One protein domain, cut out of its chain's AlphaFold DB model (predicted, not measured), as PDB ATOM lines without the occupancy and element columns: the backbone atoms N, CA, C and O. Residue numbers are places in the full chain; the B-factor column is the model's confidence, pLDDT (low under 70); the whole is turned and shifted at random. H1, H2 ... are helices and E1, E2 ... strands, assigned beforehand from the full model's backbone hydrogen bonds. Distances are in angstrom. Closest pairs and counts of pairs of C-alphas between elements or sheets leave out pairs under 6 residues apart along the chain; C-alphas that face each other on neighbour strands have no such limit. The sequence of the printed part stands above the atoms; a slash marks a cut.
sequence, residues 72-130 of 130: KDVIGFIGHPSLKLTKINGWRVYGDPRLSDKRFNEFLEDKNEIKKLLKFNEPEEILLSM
ATOM      1  N   LYS A  72      40.714  59.195 -12.225       97.19
ATOM      2  CA  LYS A  72      41.728  59.219 -11.158       97.19
ATOM      3  C   LYS A  72      43.143  58.940 -11.683       97.19
ATOM      4  O   LYS A  72      44.097  59.511 -11.177       97.19
ATOM      5  N   ASP A  73      43.287  58.082 -12.690       97.69
ATOM      6  CA  ASP A  73      44.593  57.736 -13.244       97.69
ATOM      7  C   ASP A  73      45.112  58.875 -14.123       97.69
ATOM      8  O   ASP A  73      46.292  59.196 -14.064       97.69
ATOM      9  N   VAL A  74      44.218  59.548 -14.855       97.88
ATOM     10  CA  VAL A  74      44.545  60.763 -15.618       97.88
ATOM     11  C   VAL A  74      44.986  61.891 -14.682       97.88
ATOM     12  O   VAL A  74      46.047  62.479 -14.870       97.88
ATOM     13  N   ILE A  75      44.213  62.162 -13.628       97.62
ATOM     14  CA  ILE A  75      44.519  63.212 -12.647       97.62
ATOM     15  C   ILE A  75      45.809  62.889 -11.869       97.62
ATOM     16  O   ILE A  75      46.630  63.774 -11.628       97.62
ATOM     17  N   GLY A  76      46.018  61.624 -11.497       97.44
ATOM     18  CA  GLY A  76      47.258  61.171 -10.866       97.44
ATOM     19  C   GLY A  76      48.468  61.306 -11.793       97.44
ATOM     20  O   GLY A  76      49.524  61.755 -11.355       97.44
ATOM     21  N   PHE A  77      48.300  61.012 -13.086       96.75
ATOM     22  CA  PHE A  77      49.339  61.201 -14.097       96.75
ATOM     23  C   PHE A  77      49.722  62.674 -14.287       96.75
ATOM     24  O   PHE A  77      50.906  62.974 -14.419       96.75
ATOM     25  N   ILE A  78      48.746  63.586 -14.234       96.19
ATOM     26  CA  ILE A  78      48.975  65.042 -14.273       96.19
ATOM     27  C   ILE A  78      49.725  65.537 -13.021       96.19
ATOM     28  O   ILE A  78      50.377  66.577 -13.072       96.19
ATOM     29  N   GLY A  79      49.688  64.788 -11.914       93.12
ATOM     30  CA  GLY A  79      50.488  65.069 -10.719       93.12
ATOM     31  C   GLY A  79      49.686  65.497  -9.491       93.12
ATOM     32  O   GLY A  79      50.212  66.203  -8.633       93.12
ATOM     33  N   HIS A  80      48.419  65.090  -9.370       90.75
ATOM     34  CA  HIS A  80      47.634  65.410  -8.177       90.75
ATOM     35  C   HIS A  80      48.234  64.765  -6.908       90.75
ATOM     36  O   HIS A  80      48.324  63.537  -6.829       90.75
ATOM     37  N   PRO A  81      48.583  65.545  -5.867       86.00
ATOM     38  CA  PRO A  81      49.441  65.086  -4.769       86.00
ATOM     39  C   PRO A  81      48.812  63.999  -3.886       86.00
ATOM     40  O   PRO A  81      49.522  63.208  -3.268       86.00
ATOM     41  N   SER A  82      47.478  63.928  -3.824       90.38
ATOM     42  CA  SER A  82      46.781  62.879  -3.063       90.38
ATOM     43  C   SER A  82      46.745  61.517  -3.769       90.38
ATOM     44  O   SER A  82      46.397  60.514  -3.146       90.38
ATOM     45  N   LEU A  83      47.089  61.459  -5.058       92.81
ATOM     46  CA  LEU A  83      47.005  60.257  -5.877       92.81
ATOM     47  C   LEU A  83      48.408  59.702  -6.096       92.81
ATOM     48  O   LEU A  83      49.115  60.070  -7.028       92.81
ATOM     49  N   LYS A  84      48.817  58.796  -5.206       94.69
ATOM     50  CA  LYS A  84      50.100  58.094  -5.319       94.69
ATOM     51  C   LYS A  84      50.028  57.025  -6.403       94.69
ATOM     52  O   LYS A  84      48.980  56.410  -6.594       94.69
ATOM     53  N   LEU A  85      51.153  56.787  -7.075       96.38
ATOM     54  CA  LEU A  85      51.304  55.646  -7.973       96.38
ATOM     55  C   LEU A  85      51.158  54.356  -7.158       96.38
ATOM     56  O   LEU A  85      51.917  54.122  -6.221       96.38
ATOM     57  N   THR A  86      50.189  53.534  -7.537       96.25
ATOM     58  CA  THR A  86      49.871  52.273  -6.863       96.25
ATOM     59  C   THR A  86      50.500  51.095  -7.584       96.25
ATOM     60  O   THR A  86      51.093  50.230  -6.948       96.25
ATOM     61  N   LYS A  87      50.374  51.049  -8.916       96.06
ATOM     62  CA  LYS A  87      51.000  50.024  -9.764       96.06
ATOM     63  C   LYS A  87      51.036  50.440 -11.232       96.06
ATOM     64  O   LYS A  87      50.454  51.452 -11.617       96.06
ATOM     65  N   ILE A  88      51.696  49.627 -12.051       94.25
ATOM     66  CA  ILE A  88      51.702  49.749 -13.510       94.25
ATOM     67  C   ILE A  88      51.089  48.470 -14.080       94.25
ATOM     68  O   ILE A  88      51.597  47.383 -13.820       94.25
ATOM     69  N   ASN A  89      49.987  48.599 -14.816       85.31
ATOM     70  CA  ASN A  89      49.309  47.475 -15.457       85.31
ATOM     71  C   ASN A  89      48.561  47.958 -16.707       85.31
ATOM     72  O   ASN A  89      47.479  48.528 -16.604       85.31
ATOM     73  N   GLY A  90      49.185  47.821 -17.880       86.56
ATOM     74  CA  GLY A  90      48.752  48.487 -19.116       86.56
ATOM     75  C   GLY A  90      49.049  49.991 -19.107       86.56
ATOM     76  O   GLY A  90      49.785  50.477 -19.960       86.56
ATOM     77  N   TRP A  91      48.547  50.707 -18.098       93.44
ATOM     78  CA  TRP A  91      48.854  52.110 -17.802       93.44
ATOM     79  C   TRP A  91      49.285  52.293 -16.334       93.44
ATOM     80  O   TRP A  91      49.329  51.341 -15.547       93.44
ATOM     81  N   ARG A  92      49.656  53.522 -15.953       95.94
ATOM     82  CA  ARG A  92      49.979  53.879 -14.560       95.94
ATOM     83  C   ARG A  92      48.695  54.052 -13.747       95.94
ATOM     84  O   ARG A  92      47.870  54.895 -14.079       95.94
ATOM     85  N   VAL A  93      48.552  53.281 -12.675       97.31
ATOM     86  CA  VAL A  93      47.372  53.276 -11.803       97.31
ATOM     87  C   VAL A  93      47.657  54.084 -10.548       97.31
ATOM     88  O   VAL A  93      48.628  53.805  -9.845       97.31
ATOM     89  N   TYR A  94      46.787  55.042 -10.240       97.69
ATOM     90  CA  TYR A  94      46.941  55.942  -9.103       97.69
ATOM     91  C   TYR A  94      45.805  55.777  -8.084       97.69
ATOM     92  O   TYR A  94      44.638  55.612  -8.448       97.69
ATOM     93  N   GLY A  95      46.134  55.820  -6.792       95.81
ATOM     94  CA  GLY A  95      45.169  55.600  -5.710       95.81
ATOM     95  C   GLY A  95      44.581  54.183  -5.705       95.81
ATOM     96  O   GLY A  95      45.267  53.210  -6.013       95.81
ATOM     97  N   ASP A  96      43.307  54.039  -5.348       95.56
ATOM     98  CA  ASP A  96      42.642  52.732  -5.283       95.56
ATOM     99  C   ASP A  96      42.641  52.019  -6.655       95.56
ATOM    100  O   ASP A  96      42.115  52.575  -7.623       95.56
ATOM    101  N   PRO A  97      43.203  50.801  -6.781       96.44
ATOM    102  CA  PRO A  97      43.342  50.131  -8.070       96.44
ATOM    103  C   PRO A  97      42.049  49.485  -8.585       96.44
ATOM    104  O   PRO A  97      41.986  49.187  -9.772       96.44
ATOM    105  N   ARG A  98      41.008  49.297  -7.757       96.38
ATOM    106  CA  ARG A  98      39.821  48.483  -8.104       96.38
ATOM    107  C   ARG A  98      39.165  48.882  -9.426       96.38
ATOM    108  O   ARG A  98      38.859  48.026 -10.251       96.38
ATOM    109  N   LEU A  99      38.959  50.184  -9.640       94.50
ATOM    110  CA  LEU A  99      38.349  50.681 -10.876       94.50
ATOM    111  C   LEU A  99      39.260  50.458 -12.093       94.50
ATOM    112  O   LEU A  99      38.771  50.099 -13.159       94.50
ATOM    113  N   SER A 100      40.567  50.662 -11.935       96.81
ATOM    114  CA  SER A 100      41.538  50.472 -13.018       96.81
ATOM    115  C   SER A 100      41.688  49.001 -13.380       96.81
ATOM    116  O   SER A 100      41.728  48.673 -14.558       96.81
ATOM    117  N   ASP A 101      41.680  48.120 -12.383       96.31
ATOM    118  CA  ASP A 101      41.734  46.673 -12.580       96.31
ATOM    119  C   ASP A 101      40.500  46.165 -13.308       96.31
ATOM    120  O   ASP A 101      40.623  45.400 -14.260       96.31
ATOM    121  N   LYS A 102      39.315  46.655 -12.923       95.94
ATOM    122  CA  LYS A 102      38.080  46.355 -13.647       95.94
ATOM    123  C   LYS A 102      38.187  46.765 -15.119       95.94
ATOM    124  O   LYS A 102      37.946  45.935 -15.987       95.94
ATOM    125  N   ARG A 103      38.600  48.007 -15.402       94.62
ATOM    126  CA  ARG A 103      38.767  48.498 -16.783       94.62
ATOM    127  C   ARG A 103      39.811  47.711 -17.569       94.62
ATOM    128  O   ARG A 103      39.631  47.473 -18.756       94.62
ATOM    129  N   PHE A 104      40.903  47.320 -16.923       95.06
ATOM    130  CA  PHE A 104      41.951  46.555 -17.582       95.06
ATOM    131  C   PHE A 104      41.485  45.138 -17.926       95.06
ATOM    132  O   PHE A 104      41.791  44.651 -19.010       95.06
ATOM    133  N   ASN A 105      40.713  44.500 -17.045       95.62
ATOM    134  CA  ASN A 105      40.133  43.186 -17.319       95.62
ATOM    135  C   ASN A 105      39.108  43.243 -18.459       95.62
ATOM    136  O   ASN A 105      39.221  42.431 -19.369       95.62
ATOM    137  N   GLU A 106      38.206  44.234 -18.467       94.38
ATOM    138  CA  GLU A 106      37.275  44.484 -19.588       94.38
ATOM    139  C   GLU A 106      38.051  44.606 -20.914       94.38
ATOM    140  O   GLU A 106      37.785  43.892 -21.876       94.38
ATOM    141  N   PHE A 107      39.119  45.413 -20.934       93.69
ATOM    142  CA  PHE A 107      39.984  45.540 -22.108       93.69
ATOM    143  C   PHE A 107      40.646  44.215 -22.527       93.69
ATOM    144  O   PHE A 107      40.787  43.942 -23.721       93.69
ATOM    145  N   LEU A 108      41.112  43.398 -21.577       95.62
ATOM    146  CA  LEU A 108      41.723  42.106 -21.890       95.62
ATOM    147  C   LEU A 108      40.709  41.110 -22.455       95.62
ATOM    148  O   LEU A 108      41.063  40.344 -23.353       95.62
ATOM    149  N   GLU A 109      39.486  41.111 -21.934       96.50
ATOM    150  CA  GLU A 109      38.379  40.293 -22.424       96.50
ATOM    151  C   GLU A 109      38.046  40.664 -23.872       96.50
ATOM    152  O   GLU A 109      38.193  39.808 -24.751       96.50
ATOM    153  N   ASP A 110      37.778  41.945 -24.141       92.75
ATOM    154  CA  ASP A 110      37.496  42.469 -25.487       92.75
ATOM    155  C   ASP A 110      38.645  42.158 -26.457       92.75
ATOM    156  O   ASP A 110      38.457  41.660 -27.569       92.75
ATOM    157  N   LYS A 111      39.893  42.383 -26.022       94.00
ATOM    158  CA  LYS A 111      41.085  42.086 -26.826       94.00
ATOM    159  C   LYS A 111      41.184  40.603 -27.176       94.00
ATOM    160  O   LYS A 111      41.620  40.260 -28.276       94.00
ATOM    161  N   ASN A 112      40.853  39.718 -26.241       96.62
ATOM    162  CA  ASN A 112      40.897  38.280 -26.471       96.62
ATOM    163  C   ASN A 112      39.759  37.815 -27.380       96.62
ATOM    164  O   ASN A 112      39.970  36.897 -28.172       96.62
ATOM    165  N   GLU A 113      38.588  38.438 -27.292       94.50
ATOM    166  CA  GLU A 113      37.467  38.187 -28.194       94.50
ATOM    167  C   GLU A 113      37.801  38.598 -29.629       94.50
ATOM    168  O   GLU A 113      37.777  37.750 -30.523       94.50
ATOM    169  N   ILE A 114      38.257  39.835 -29.839       93.12
ATOM    170  CA  ILE A 114      38.695  40.313 -31.158       93.12
ATOM    171  C   ILE A 114      39.785  39.410 -31.742       93.12
ATOM    172  O   ILE A 114      39.718  39.018 -32.905       93.12
ATOM    173  N   LYS A 115      40.765  38.995 -30.930       95.19
ATOM    174  CA  LYS A 115      41.800  38.044 -31.366       95.19
ATOM    175  C   LYS A 115      41.245  36.695 -31.818       95.19
ATOM    176  O   LYS A 115      41.890  36.044 -32.634       95.19
ATOM    177  N   LYS A 116      40.130  36.221 -31.255       95.50
ATOM    178  CA  LYS A 116      39.482  34.978 -31.699       95.50
ATOM    179  C   LYS A 116      38.757  35.198 -33.021       95.50
ATOM    180  O   LYS A 116      38.906  34.366 -33.906       95.50
ATOM    181  N   LEU A 117      38.033  36.309 -33.156       95.06
ATOM    182  CA  LEU A 117      37.308  36.654 -34.380       95.06
ATOM    183  C   LEU A 117      38.255  36.811 -35.574       95.06
ATOM    184  O   LEU A 117      38.005  36.220 -36.620       95.06
ATOM    185  N   LEU A 118      39.396  37.477 -35.376       95.69
ATOM    186  CA  LEU A 118      40.433  37.673 -36.401       95.69
ATOM    187  C   LEU A 118      41.104  36.380 -36.892       95.69
ATOM    188  O   LEU A 118      41.864  36.415 -37.851       95.69
ATOM    189  N   LYS A 119      40.878  35.226 -36.246       95.50
ATOM    190  CA  LYS A 119      41.372  33.936 -36.764       95.50
ATOM    191  C   LYS A 119      40.532  33.401 -37.920       95.50
ATOM    192  O   LYS A 119      41.000  32.515 -38.628       95.50
ATOM    193  N   PHE A 120      39.294  33.871 -38.039       94.88
ATOM    194  CA  PHE A 120      38.293  33.301 -38.937       94.88
ATOM    195  C   PHE A 120      37.614  34.343 -39.827       94.88
ATOM    196  O   PHE A 120      36.857  33.946 -40.702       94.88
ATOM    197  N   ASN A 121      37.855  35.634 -39.590       95.12
ATOM    198  CA  ASN A 121      37.196  36.736 -40.284       95.12
ATOM    199  C   ASN A 121      38.211  37.845 -40.564       95.12
ATOM    200  O   ASN A 121      39.124  38.070 -39.757       95.12
ATOM    201  N   GLU A 122      38.004  38.569 -41.657       93.81
ATOM    202  CA  GLU A 122      38.749  39.792 -41.947       93.81
ATOM    203  C   GLU A 122      38.261  40.957 -41.058       93.81
ATOM    204  O   GLU A 122      37.110  40.956 -40.598       93.81
ATOM    205  N   PRO A 123      39.101  41.972 -40.776       90.75
ATOM    206  CA  PRO A 123      38.715  43.110 -39.941       90.75
ATOM    207  C   PRO A 123      37.420  43.801 -40.388       90.75
ATOM    208  O   PRO A 123      36.626  44.208 -39.540       90.75
ATOM    209  N   GLU A 124      37.180  43.915 -41.695       91.75
ATOM    210  CA  GLU A 124      35.975  44.528 -42.257       91.75
ATOM    211  C   GLU A 124      34.707  43.760 -41.867       91.75
ATOM    212  O   GLU A 124      33.699  44.370 -41.512       91.75
ATOM    213  N   GLU A 125      34.761  42.428 -41.877       92.19
ATOM    214  CA  GLU A 125      33.631  41.562 -41.524       92.19
ATOM    215  C   GLU A 125      33.292  41.690 -40.038       92.19
ATOM    216  O   GLU A 125      32.124  41.803 -39.663       92.19
ATOM    217  N   ILE A 126      34.324  41.755 -39.192       88.62
ATOM    218  CA  ILE A 126      34.163  41.958 -37.749       88.62
ATOM    219  C   ILE A 126      33.496  43.308 -37.488       88.62
ATOM    220  O   ILE A 126      32.493  43.363 -36.779       88.62
ATOM    221  N   LEU A 127      34.006  44.383 -38.094       84.56
ATOM    222  CA  LEU A 127      33.481  45.738 -37.909       84.56
ATOM    223  C   LEU A 127      32.036  45.901 -38.397       84.56
ATOM    224  O   LEU A 127      31.304  46.702 -37.825       84.56
ATOM    225  N   LEU A 128      31.618  45.156 -39.425       85.88
ATOM    226  CA  LEU A 128      30.237  45.166 -39.924       85.88
ATOM    227  C   LEU A 128      29.261  44.367 -39.046       85.88
ATOM    228  O   LEU A 128      28.050  44.548 -39.165       85.88
ATOM    229  N   SER A 129      29.773  43.480 -38.190       79.88
ATOM    230  CA  SER A 129      28.971  42.614 -37.312       79.88
ATOM    231  C   SER A 129      28.760  43.162 -35.892       79.88
ATOM    232  O   SER A 129      27.995  42.573 -35.126       79.88
ATOM    233  N   MET A 130      29.428  44.270 -35.551       72.31
ATOM    234  CA  MET A 130      29.356  44.970 -34.257       72.31
ATOM    235  C   MET A 130      28.358  46.130 -34.267       72.31
ATOM    236  O   MET A 130      27.707  46.346 -33.218       72.31
TER     237      MET A 130
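AT A GLANCE: This is residues 72 to 130 of the 130 residues of a protein of Caloranaerobacter azorensis (UniProt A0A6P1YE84). One long helix, H2, makes most of the length of a rod, with a small head near its first residues and a short helix, H3, turned across its other end. The head is the two-strand hairpin E1 E2 with the short helix H1 packed on it, mostly on E2. The printed part has 59 residues, with three named helices and two named strands in the order H1, E1, E2, H2, H3; the sheet is antiparallel, in the order E1 - E2, and the class is mixed, helices and strands. The whole is extended, with a radius of gyration of the C-alphas of 16.1 A and spans of 47 by 16 by 14 A.

HOW THE PARTS SIT: E1, residues 85 to 89, and E2, residues 91 to 94, form an antiparallel hairpin, with 154 degrees between their directions. N 86 and O 93, 2.8 A apart, and N 91 and O 89, 2.8 A apart, are within hydrogen-bond range. The closest C-alphas of H1, residues 72 to 78, and E2 are those of Asp 73 and Tyr 94, 5.1 A apart. The closest C-alphas of E2 and H2, residues 98 to 117, are those of Val 93 and Ser 100, 6.6 A apart. H1 and H2 are close but not clearly touching, with the closest C-alphas, those of Asp 73 and Ser 100, 7.9 A apart, and about perpendicular at 82 degrees. H2 and H3, residues 123 to 129, are close but not clearly touching, with the closest C-alphas, those of Leu 117 and Ile 126, 7.0 A apart, and about perpendicular at 74 degrees. H3 is apart from H1, E1 and E2. In H1, H2 and H3 every O i to N i+4 pair is within hydrogen-bond range.

IN THESE COORDINATES: H1 begins at C-alpha 72, (41.728, 59.219, -11.158). E1 measures 11.3 A from first to last C-alpha. H2 runs 28.9 A from C-alpha 98 at (39.821, 48.483, -8.104) to C-alpha 117 at (37.308, 36.654, -34.380).

THE WHOLE: The two C-alphas farthest apart, those of Pro 81 and Phe 120, are 48.0 A apart. The printed part has no cut, and no link is long. No printed residue has a pLDDT under 70.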